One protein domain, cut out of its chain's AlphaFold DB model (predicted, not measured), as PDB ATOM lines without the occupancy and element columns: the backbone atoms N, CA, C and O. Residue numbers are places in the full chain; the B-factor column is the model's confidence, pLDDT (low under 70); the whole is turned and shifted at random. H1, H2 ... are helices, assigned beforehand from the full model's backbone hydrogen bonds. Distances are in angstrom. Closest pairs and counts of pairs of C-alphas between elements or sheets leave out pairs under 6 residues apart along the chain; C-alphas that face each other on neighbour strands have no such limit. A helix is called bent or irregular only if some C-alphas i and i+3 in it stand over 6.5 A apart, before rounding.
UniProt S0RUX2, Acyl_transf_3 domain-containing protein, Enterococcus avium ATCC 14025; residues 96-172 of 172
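AT A GLANCE: This is residues 96 to 172 of the 172 residues of the protein "Acyl_transf_3 domain-containing protein" of Enterococcus avium ATCC 14025 (UniProt S0RUX2). Two long helices, H1 and H3, run opposite ways and meet over a short stretch, with the short helix H2 near the later part of H1; residues 161 to 172 stick out and add to the length. The 77 printed residues hold three named helices, H1, H2, H3 in chain order, and no named strand: all helix. The whole is loose, radius of gyration of the C-alphas 16.3 A, spanning 57 by 23 by 18 A.

HOW THE PARTS SIT: H1, residues 96 to 123, touches H3, residues 147 to 168, with residues 103 to 110 alone, at a shallow tilt of 28 degrees; the closest C-alphas, of Phe 110 and Thr 149, are 7.4 A apart. H2, residues 129 to 137, is close to H1 but not clearly touching; the closest C-alphas, of Phe 118 and Ala 132, are 7.5 A apart. H2 and H3 are apart. Every O i to N i+4 pair is within hydrogen-bond range in H2 and H3, 20 of 24 in H1.

IN THESE COORDINATES: H1 is 40.6 A long from C-alpha 96 at (117.311, 95.979, 96.046), with a kink of 34 degrees near residue 104; it is irregular, C-alphas 96 and 99 being 7.4 A apart. H2 measures 12.9 A and H3 31.3 A, ending at C-alpha 168 (104.402, 93.625, 107.960).

THE WHOLE: The printed part has no cut and no long link. Residues 168 to 172 have pLDDT under 70.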
ATOM      1  N   ASP A  96     117.244  96.086  97.511       86.00
ATOM      2  CA  ASP A  96     117.311  95.979  96.046       86.00
ATOM      3  C   ASP A  96     118.690  95.510  95.564       86.00
ATOM      4  O   ASP A  96     118.825  94.780  94.582       86.00
ATOM      5  N   THR A  97     119.746  95.899  96.286       86.19
ATOM      6  CA  THR A  97     121.127  95.515  95.958       86.19
ATOM      7  C   THR A  97     121.706  94.452  96.888       86.19
ATOM      8  O   THR A  97     122.831  93.997  96.661       86.19
ATOM      9  N   PHE A  98     120.959  94.026  97.911       87.12
ATOM     10  CA  PHE A  98     121.441  93.133  98.961       87.12
ATOM     11  C   PHE A  98     121.872  91.776  98.405       87.12
ATOM     12  O   PHE A  98     123.018  91.363  98.595       87.12
ATOM     13  N   PHE A  99     120.998  91.106  97.651       81.75
ATOM     14  CA  PHE A  99     121.292  89.783  97.095       81.75
ATOM     15  C   PHE A  99     122.494  89.810  96.152       81.75
ATOM     16  O   PHE A  99     123.379  88.964  96.258       81.75
ATOM     17  N   LYS A 100     122.586  90.829  95.289       82.88
ATOM     18  CA  LYS A 100     123.694  90.968  94.339       82.88
ATOM     19  C   LYS A 100     125.024  91.269  95.035       82.88
ATOM     20  O   LYS A 100     126.044  90.692  94.677       82.88
ATOM     21  N   LYS A 101     125.038  92.164  96.029       81.94
ATOM     22  CA  LYS A 101     126.283  92.610  96.682       81.94
ATOM     23  C   LYS A 101     126.748  91.705  97.818       81.94
ATOM     24  O   LYS A 101     127.949  91.594  98.041       81.94
ATOM     25  N   LYS A 102     125.824  91.112  98.574       82.44
ATOM     26  CA  LYS A 102     126.127  90.309  99.767       82.44
ATOM     27  C   LYS A 102     125.896  88.827  99.518       82.44
ATOM     28  O   LYS A 102     126.804  88.041  99.755       82.44
ATOM     29  N   GLY A 103     124.732  88.468  98.977       80.19
ATOM     30  CA  GLY A 103     124.394  87.077  98.669       80.19
ATOM     31  C   GLY A 103     125.371  86.453  97.670       80.19
ATOM     32  O   GLY A 103     126.099  85.530  98.016       80.19
ATOM     33  N   MET A 104     125.450  86.996  96.452       82.69
ATOM     34  CA  MET A 104     126.296  86.435  95.386       82.69
ATOM     35  C   MET A 104     127.791  86.513  95.705       82.69
ATOM     36  O   MET A 104     128.534  85.610  95.338       82.69
ATOM     37  N   SER A 105     128.227  87.551  96.425       85.06
ATOM     38  CA  SER A 105     129.631  87.722  96.820       85.06
ATOM     39  C   SER A 105     130.132  86.608  97.749       85.06
ATOM     40  O   SER A 105     131.315  86.292  97.740       85.06
ATOM     41  N   ILE A 106     129.240  85.968  98.513       86.44
ATOM     42  CA  ILE A 106     129.583  84.830  99.381       86.44
ATOM     43  C   ILE A 106     129.219  83.502  98.724       86.44
ATOM     44  O   ILE A 106     130.014  82.563  98.729       86.44
ATOM     45  N   LEU A 107     128.026  83.424  98.134       86.19
ATOM     46  CA  LEU A 107     127.507  82.190  97.559       86.19
ATOM     47  C   LEU A 107     128.352  81.728  96.369       86.19
ATOM     48  O   LEU A 107     128.627  80.539  96.255       86.19
ATOM     49  N   LEU A 108     128.800  82.645  95.505       88.12
ATOM     50  CA  LEU A 108     129.535  82.273  94.298       88.12
ATOM     51  C   LEU A 108     130.931  81.701  94.614       88.12
ATOM     52  O   LEU A 108     131.215  80.604  94.133       88.12
ATOM     53  N   PRO A 109     131.776  82.335  95.459       89.00
ATOM     54  CA  PRO A 109     133.033  81.717  95.888       89.00
ATOM     55  C   PRO A 109     132.830  80.399  96.636       89.00
ATOM     56  O   PRO A 109     133.614  79.469  96.459       89.00
ATOM     57  N   PHE A 110     131.772  80.289  97.444       88.69
ATOM     58  CA  PHE A 110     131.472  79.056  98.166       88.69
ATOM     59  C   PHE A 110     131.099  77.913  97.222       88.69
ATOM     60  O   PHE A 110     131.691  76.842  97.309       88.69
ATOM     61  N   LEU A 111     130.182  78.144  96.280       89.00
ATOM     62  CA  LEU A 111     129.807  77.152  95.271       89.00
ATOM     63  C   LEU A 111     131.008  76.745  94.415       89.00
ATOM     64  O   LEU A 111     131.187  75.561  94.147       89.00
ATOM     65  N   LEU A 112     131.866  77.699  94.042       91.25
ATOM     66  CA  LEU A 112     133.104  77.403  93.327       91.25
ATOM     67  C   LEU A 112     134.012  76.474  94.149       91.25
ATOM     68  O   LEU A 112     134.467  75.454  93.633       91.25
ATOM     69  N   ALA A 113     134.226  76.779  95.432       88.94
ATOM     70  CA  ALA A 113     135.010  75.932  96.328       88.94
ATOM     71  C   ALA A 113     134.393  74.531  96.485       88.94
ATOM     72  O   ALA A 113     135.116  73.536  96.472       88.94
ATOM     73  N   MET A 114     133.062  74.436  96.569       89.00
ATOM     74  CA  MET A 114     132.348  73.159  96.623       89.00
ATOM     75  C   MET A 114     132.540  72.332  95.355       89.00
ATOM     76  O   MET A 114     132.795  71.137  95.460       89.00
ATOM     77  N   ILE A 115     132.453  72.946  94.173       91.38
ATOM     78  CA  ILE A 115     132.659  72.260  92.891       91.38
ATOM     79  C   ILE A 115     134.093  71.739  92.797       91.38
ATOM     80  O   ILE A 115     134.297  70.560  92.521       91.38
ATOM     81  N   VAL A 116     135.085  72.590  93.078       92.12
ATOM     82  CA  VAL A 116     136.506  72.207  93.031       92.12
ATOM     83  C   VAL A 116     136.788  71.049  93.992       92.12
ATOM     84  O   VAL A 116     137.406  70.056  93.608       92.12
ATOM     85  N   TYR A 117     136.292  71.142  95.226       90.88
ATOM     86  CA  TYR A 117     136.506  70.111  96.236       90.88
ATOM     87  C   TYR A 117     135.745  68.814  95.922       90.88
ATOM     88  O   TYR A 117     136.270  67.726  96.148       90.88
ATOM     89  N   PHE A 118     134.541  68.910  95.347       91.81
ATOM     90  CA  PHE A 118     133.779  67.753  94.879       91.81
ATOM     91  C   PHE A 118     134.523  67.003  93.776       91.81
ATOM     92  O   PHE A 118     134.692  65.794  93.889       91.81
ATOM     93  N   VAL A 119     135.003  67.710  92.745       92.81
ATOM     94  CA  VAL A 119     135.752  67.099  91.637       92.81
ATOM     95  C   VAL A 119     136.982  66.373  92.172       92.81
ATOM     96  O   VAL A 119     137.173  65.200  91.868       92.81
ATOM     97  N   TYR A 120     137.766  67.022  93.034       92.75
ATOM     98  CA  TYR A 120     138.936  66.403  93.655       92.75
ATOM     99  C   TYR A 120     138.584  65.115  94.423       92.75
ATOM    100  O   TYR A 120     139.147  64.060  94.138       92.75
ATOM    101  N   ARG A 121     137.615  65.179  95.349       90.38
ATOM    102  CA  ARG A 121     137.193  64.042  96.191       90.38
ATOM    103  C   ARG A 121     136.540  62.913  95.388       90.38
ATOM    104  O   ARG A 121     136.643  61.750  95.770       90.38
ATOM    105  N   ASN A 122     135.856  63.243  94.295       92.94
ATOM    106  CA  ASN A 122     135.231  62.261  93.418       92.94
ATOM    107  C   ASN A 122     136.274  61.494  92.593       92.94
ATOM    108  O   ASN A 122     136.174  60.275  92.492       92.94
ATOM    109  N   LEU A 123     137.309  62.176  92.086       92.06
ATOM    110  CA  LEU A 123     138.396  61.549  91.322       92.06
ATOM    111  C   LEU A 123     139.210  60.544  92.149       92.06
ATOM    112  O   LEU A 123     139.644  59.527  91.617       92.06
ATOM    113  N   ILE A 124     139.389  60.804  93.446       93.00
ATOM    114  CA  ILE A 124     140.071  59.887  94.376       93.00
ATOM    115  C   ILE A 124     139.138  58.816  94.972       93.00
ATOM    116  O   ILE A 124     139.568  58.023  95.803       93.00
ATOM    117  N   GLY A 125     137.863  58.779  94.564       89.00
ATOM    118  CA  GLY A 125     136.886  57.774  95.001       89.00
ATOM    119  C   GLY A 125     136.315  57.981  96.411       89.00
ATOM    120  O   GLY A 125     135.615  57.110  96.922       89.00
ATOM    121  N   GLU A 126     136.570  59.125  97.048       88.69
ATOM    122  CA  GLU A 126     136.164  59.405  98.432       88.69
ATOM    123  C   GLU A 126     134.787  60.075  98.569       88.69
ATOM    124  O   GLU A 126     134.292  60.251  99.688       88.69
ATOM    125  N   LEU A 127     134.184  60.536  97.469       89.25
ATOM    126  CA  LEU A 127     132.886  61.210  97.491       89.25
ATOM    127  C   LEU A 127     132.075  60.925  96.227       89.25
ATOM    128  O   LEU A 127     132.496  61.225  95.112       89.25
ATOM    129  N   ASN A 128     130.859  60.418  96.421       90.62
ATOM    130  CA  ASN A 128     129.889  60.192  95.350       90.62
ATOM    131  C   ASN A 128     128.870  61.334  95.278       90.62
ATOM    132  O   ASN A 128     128.570  61.976  96.285       90.62
ATOM    133  N   PHE A 129     128.267  61.540  94.102       88.12
ATOM    134  CA  PHE A 129     127.290  62.612  93.871       88.12
ATOM    135  C   PHE A 129     126.104  62.576  94.850       88.12
ATOM    136  O   PHE A 129     125.736  63.601  95.419       88.12
ATOM    137  N   SER A 130     125.552  61.387  95.121       87.56
ATOM    138  CA  SER A 130     124.451  61.235  96.084       87.56
ATOM    139  C   SER A 130     124.853  61.653  97.501       87.56
ATOM    140  O   SER A 130     124.061  62.278  98.203       87.56
ATOM    141  N   ALA A 131     126.076  61.327  97.927       86.88
ATOM    142  CA  ALA A 131     126.580  61.703  99.246       86.88
ATOM    143  C   ALA A 131     126.833  63.216  99.330       86.88
ATOM    144  O   ALA A 131     126.508  63.835 100.340       86.88
ATOM    145  N   ALA A 132     127.339  63.819  98.250       86.56
ATOM    146  CA  ALA A 132     127.524  65.264  98.148       86.56
ATOM    147  C   ALA A 132     126.190  66.027  98.236       86.56
ATOM    148  O   ALA A 132     126.094  67.004  98.978       86.56
ATOM    149  N   MET A 133     125.141  65.554  97.552       85.38
ATOM    150  CA  MET A 133     123.807  66.158  97.654       85.38
ATOM    151  C   MET A 133     123.173  65.967  99.031       85.38
ATOM    152  O   MET A 133     122.595  66.906  99.573       85.38
ATOM    153  N   TYR A 134     123.331  64.794  99.643       87.12
ATOM    154  CA  TYR A 134     122.858  64.572 101.010       87.12
ATOM    155  C   TYR A 134     123.522  65.530 102.012       87.12
ATOM    156  O   TYR A 134     122.852  66.092 102.879       87.12
ATOM    157  N   SER A 135     124.827  65.771 101.856       84.19
ATOM    158  CA  SER A 135     125.582  66.689 102.713       84.19
ATOM    159  C   SER A 135     125.152  68.160 102.565       84.19
ATOM    160  O   SER A 135     125.361  68.963 103.470       84.19
ATOM    161  N   LEU A 136     124.584  68.544 101.422       78.31
ATOM    162  CA  LEU A 136     124.059  69.892 101.218       78.31
ATOM    163  C   LEU A 136     122.755  70.108 101.992       78.31
ATOM    164  O   LEU A 136     122.543  71.173 102.566       78.31
ATOM    165  N   VAL A 137     121.896  69.088 102.027       80.25
ATOM    166  CA  VAL A 137     120.569  69.166 102.655       80.25
ATOM    167  C   VAL A 137     120.647  68.996 104.173       80.25
ATOM    168  O   VAL A 137     119.887  69.625 104.902       80.25
ATOM    169  N   ASN A 138     121.580  68.185 104.673       82.62
ATOM    170  CA  ASN A 138     121.702  67.908 106.106       82.62
ATOM    171  C   ASN A 138     122.401  69.023 106.919       82.62
ATOM    172  O   ASN A 138     122.580  68.873 108.125       82.62
ATOM    173  N   GLY A 139     122.814  70.122 106.276       73.06
ATOM    174  CA  GLY A 139     123.488  71.250 106.929       73.06
ATOM    175  C   GLY A 139     124.964  71.015 107.277       73.06
ATOM    176  O   GLY A 139     125.578  71.871 107.912       73.06
ATOM    177  N   ASN A 140     125.549  69.895 106.846       79.62
ATOM    178  CA  ASN A 140     126.958  69.559 107.020       79.62
ATOM    179  C   ASN A 140     127.649  69.454 105.646       79.62
ATOM    180  O   ASN A 140     127.781  68.354 105.091       79.62
ATOM    181  N   PRO A 141     128.066  70.593 105.058       81.69
ATOM    182  CA  PRO A 141     128.694  70.599 103.744       81.69
ATOM    183  C   PRO A 141     129.950  69.722 103.745       81.69
ATOM    184  O   PRO A 141     130.763  69.773 104.664       81.69
ATOM    185  N   PHE A 142     130.134  68.943 102.677       83.31
ATOM    186  CA  PHE A 142     131.254  68.014 102.530       83.31
ATOM    187  C   PHE A 142     132.615  68.730 102.456       83.31
ATOM    188  O   PHE A 142     133.654  68.086 102.587       83.31
ATOM    189  N   VAL A 143     132.613  70.053 102.260       83.31
ATOM    190  CA  VAL A 143     133.792  70.915 102.371       83.31
ATOM    191  C   VAL A 143     134.106  71.155 103.848       83.31
ATOM    192  O   VAL A 143     133.307  71.746 104.577       83.31
ATOM    193  N   GLY A 144     135.298  70.733 104.279       78.31
ATOM    194  CA  GLY A 144     135.774  70.929 105.648       78.31
ATOM    195  C   GLY A 144     135.671  72.391 106.100       78.31
ATOM    196  O   GLY A 144     135.976  73.307 105.340       78.31
ATOM    197  N   ASN A 145     135.209  72.610 107.335       78.12
ATOM    198  CA  ASN A 145     134.934  73.936 107.913       78.12
ATOM    199  C   ASN A 145     133.908  74.801 107.145       78.12
ATOM    200  O   ASN A 145     133.705  75.964 107.495       78.12
ATOM    201  N   GLY A 146     133.189  74.242 106.163       83.00
ATOM    202  CA  GLY A 146     132.160  74.953 105.393       83.00
ATOM    203  C   GLY A 146     130.980  75.458 106.232       83.00
ATOM    204  O   GLY A 146     130.237  76.335 105.789       83.00
ATOM    205  N   TRP A 147     130.836  74.972 107.470       86.19
ATOM    206  CA  TRP A 147     129.844  75.455 108.433       86.19
ATOM    207  C   TRP A 147     129.956  76.966 108.688       86.19
ATOM    208  O   TRP A 147     128.935  77.621 108.871       86.19
ATOM    209  N   PHE A 148     131.162  77.547 108.644       87.75
ATOM    210  CA  PHE A 148     131.351  78.991 108.821       87.75
ATOM    211  C   PHE A 148     130.601  79.787 107.743       87.75
ATOM    212  O   PHE A 148     129.892  80.752 108.038       87.75
ATOM    213  N   THR A 149     130.689  79.331 106.492       89.19
ATOM    214  CA  THR A 149     129.971  79.933 105.367       89.19
ATOM    215  C   THR A 149     128.461  79.711 105.475       89.19
ATOM    216  O   THR A 149     127.678  80.616 105.196       89.19
ATOM    217  N   MET A 150     128.029  78.543 105.958       87.31
ATOM    218  CA  MET A 150     126.609  78.290 106.229       87.31
ATOM    219  C   MET A 150     126.053  79.247 107.291       87.31
ATOM    220  O   MET A 150     124.948  79.761 107.137       87.31
ATOM    221  N   MET A 151     126.831  79.557 108.330       90.94
ATOM    222  CA  MET A 151     126.408  80.474 109.392       90.94
ATOM    223  C   MET A 151     126.270  81.921 108.916       90.94
ATOM    224  O   MET A 151     125.316  82.590 109.312       90.94
ATOM    225  N   ILE A 152     127.150  82.420 108.035       91.69
ATOM    226  CA  ILE A 152     126.969  83.777 107.481       91.69
ATOM    227  C   ILE A 152     125.742  83.844 106.562       91.69
ATOM    228  O   ILE A 152     125.012  84.835 106.587       91.69
ATOM    229  N   ILE A 153     125.465  82.777 105.802       90.75
ATOM    230  CA  ILE A 153     124.249  82.671 104.987       90.75
ATOM    231  C   ILE A 153     123.012  82.671 105.894       90.75
ATOM    232  O   ILE A 153     122.078  83.433 105.647       90.75
ATOM    233  N   TYR A 154     123.022  81.887 106.975       90.88
ATOM    234  CA  TYR A 154     121.938  81.871 107.957       90.88
ATOM    235  C   TYR A 154     121.710  83.254 108.575       90.88
ATOM    236  O   TYR A 154     120.577  83.728 108.622       90.88
ATOM    237  N   LEU A 155     122.780  83.954 108.962       93.44
ATOM    238  CA  LEU A 155     122.707  85.325 109.470       93.44
ATOM    239  C   LEU A 155     122.019  86.265 108.465       93.44
ATOM    240  O   LEU A 155     121.205  87.096 108.863       93.44
ATOM    241  N   TYR A 156     122.296  86.120 107.165       92.38
ATOM    242  CA  TYR A 156     121.664  86.932 106.117       92.38
ATOM    243  C   TYR A 156     120.180  86.606 105.947       92.38
ATOM    244  O   TYR A 156     119.372  87.522 105.797       92.38
ATOM    245  N   VAL A 157     119.815  85.325 106.008       91.62
ATOM    246  CA  VAL A 157     118.417  84.878 105.948       91.62
ATOM    247  C   VAL A 157     117.629  85.392 107.153       91.62
ATOM    248  O   VAL A 157     116.559  85.965 106.971       91.62
ATOM    249  N   VAL A 158     118.173  85.268 108.367       92.94
ATOM    250  CA  VAL A 158     117.546  85.781 109.597       92.94
ATOM    251  C   VAL A 158     117.380  87.297 109.538       92.94
ATOM    252  O   VAL A 158     116.318  87.810 109.883       92.94
ATOM    253  N   PHE A 159     118.396  88.019 109.061       92.75
ATOM    254  CA  PHE A 159     118.304  89.463 108.866       92.75
ATOM    255  C   PHE A 159     117.162  89.831 107.906       92.75
ATOM    256  O   PHE A 159     116.322  90.659 108.248       92.75
ATOM    257  N   LEU A 160     117.084  89.191 106.735       91.38
ATOM    258  CA  LEU A 160     116.007  89.436 105.771       91.38
ATOM    259  C   LEU A 160     114.628  89.097 106.348       91.38
ATOM    260  O   LEU A 160     113.710  89.905 106.232       91.38
ATOM    261  N   GLY A 161     114.497  87.945 107.010       90.81
ATOM    262  CA  GLY A 161     113.260  87.537 107.677       90.81
ATOM    263  C   GLY A 161     112.814  88.544 108.739       90.81
ATOM    264  O   GLY A 161     111.640  88.900 108.790       90.81
ATOM    265  N   SER A 162     113.754  89.078 109.527       90.75
ATOM    266  CA  SER A 162     113.480  90.119 110.522       90.75
ATOM    267  C   SER A 162     112.974  91.415 109.888       90.75
ATOM    268  O   SER A 162     112.018  91.999 110.396       90.75
ATOM    269  N   ILE A 163     113.566  91.855 108.772       89.25
ATOM    270  CA  ILE A 163     113.108  93.058 108.067       89.25
ATOM    271  C   ILE A 163     111.717  92.849 107.465       89.25
ATOM    272  O   ILE A 163     110.871  93.727 107.594       89.25
ATOM    273  N   ILE A 164     111.463  91.699 106.836       85.75
ATOM    274  CA  ILE A 164     110.149  91.386 106.256       85.75
ATOM    275  C   ILE A 164     109.081  91.382 107.352       85.75
ATOM    276  O   ILE A 164     108.077  92.077 107.217       85.75
ATOM    277  N   PHE A 165     109.323  90.676 108.461       85.50
ATOM    278  CA  PHE A 165     108.391  90.627 109.587       85.50
ATOM    279  C   PHE A 165     108.140  92.016 110.191       85.50
ATOM    280  O   PHE A 165     106.996  92.384 110.431       85.50
ATOM    281  N   GLY A 166     109.195  92.817 110.371       80.19
ATOM    282  CA  GLY A 166     109.080  94.180 110.894       80.19
ATOM    283  C   GLY A 166     108.365  95.159 109.957       80.19
ATOM    284  O   GLY A 166     107.784  96.131 110.423       80.19
ATOM    285  N   VAL A 167     108.391  94.935 108.639       70.44
ATOM    286  CA  VAL A 167     107.615  95.745 107.687       70.44
ATOM    287  C   VAL A 167     106.131  95.389 107.745       70.44
ATOM    288  O   VAL A 167     105.313  96.300 107.677       70.44
ATOM    289  N   VAL A 168     105.794  94.104 107.889       65.12
ATOM    290  CA  VAL A 168     104.402  93.625 107.960       65.12
ATOM    291  C   VAL A 168     103.686  94.170 109.201       65.12
ATOM    292  O   VAL A 168     102.566  94.651 109.091       65.12
ATOM    293  N   THR A 169     104.349  94.189 110.359       67.44
ATOM    294  CA  THR A 169     103.754  94.668 111.622       67.44
ATOM    295  C   THR A 169     103.608  96.187 111.738       67.44
ATOM    296  O   THR A 169     102.908  96.651 112.626       67.44
ATOM    297  N   LEU A 170     104.267  96.973 110.882       59.56
ATOM    298  CA  LEU A 170     104.140  98.440 110.853       59.56
ATOM    299  C   LEU A 170     103.133  98.933 109.801       59.56
ATOM    300  O   LEU A 170     102.941 100.140 109.659       59.56
ATOM    301  N   SER A 171     102.551  98.016 109.021       54.25
ATOM    302  CA  SER A 171     101.510  98.299 108.022       54.25
ATOM    303  C   SER A 171     100.093  97.926 108.471       54.25
ATOM    304  O   SER A 171      99.155  98.170 107.714       54.25
ATOM    305  N   GLU A 172      99.955  97.352 109.668       46.12
ATOM    306  CA  GLU A 172      98.689  97.109 110.382       46.12
ATOM    307  C   GLU A 172      98.476  98.186 111.455       46.12
ATOM    308  O   GLU A 172      97.308  98.595 111.643       46.12
TER     309      GLU A 172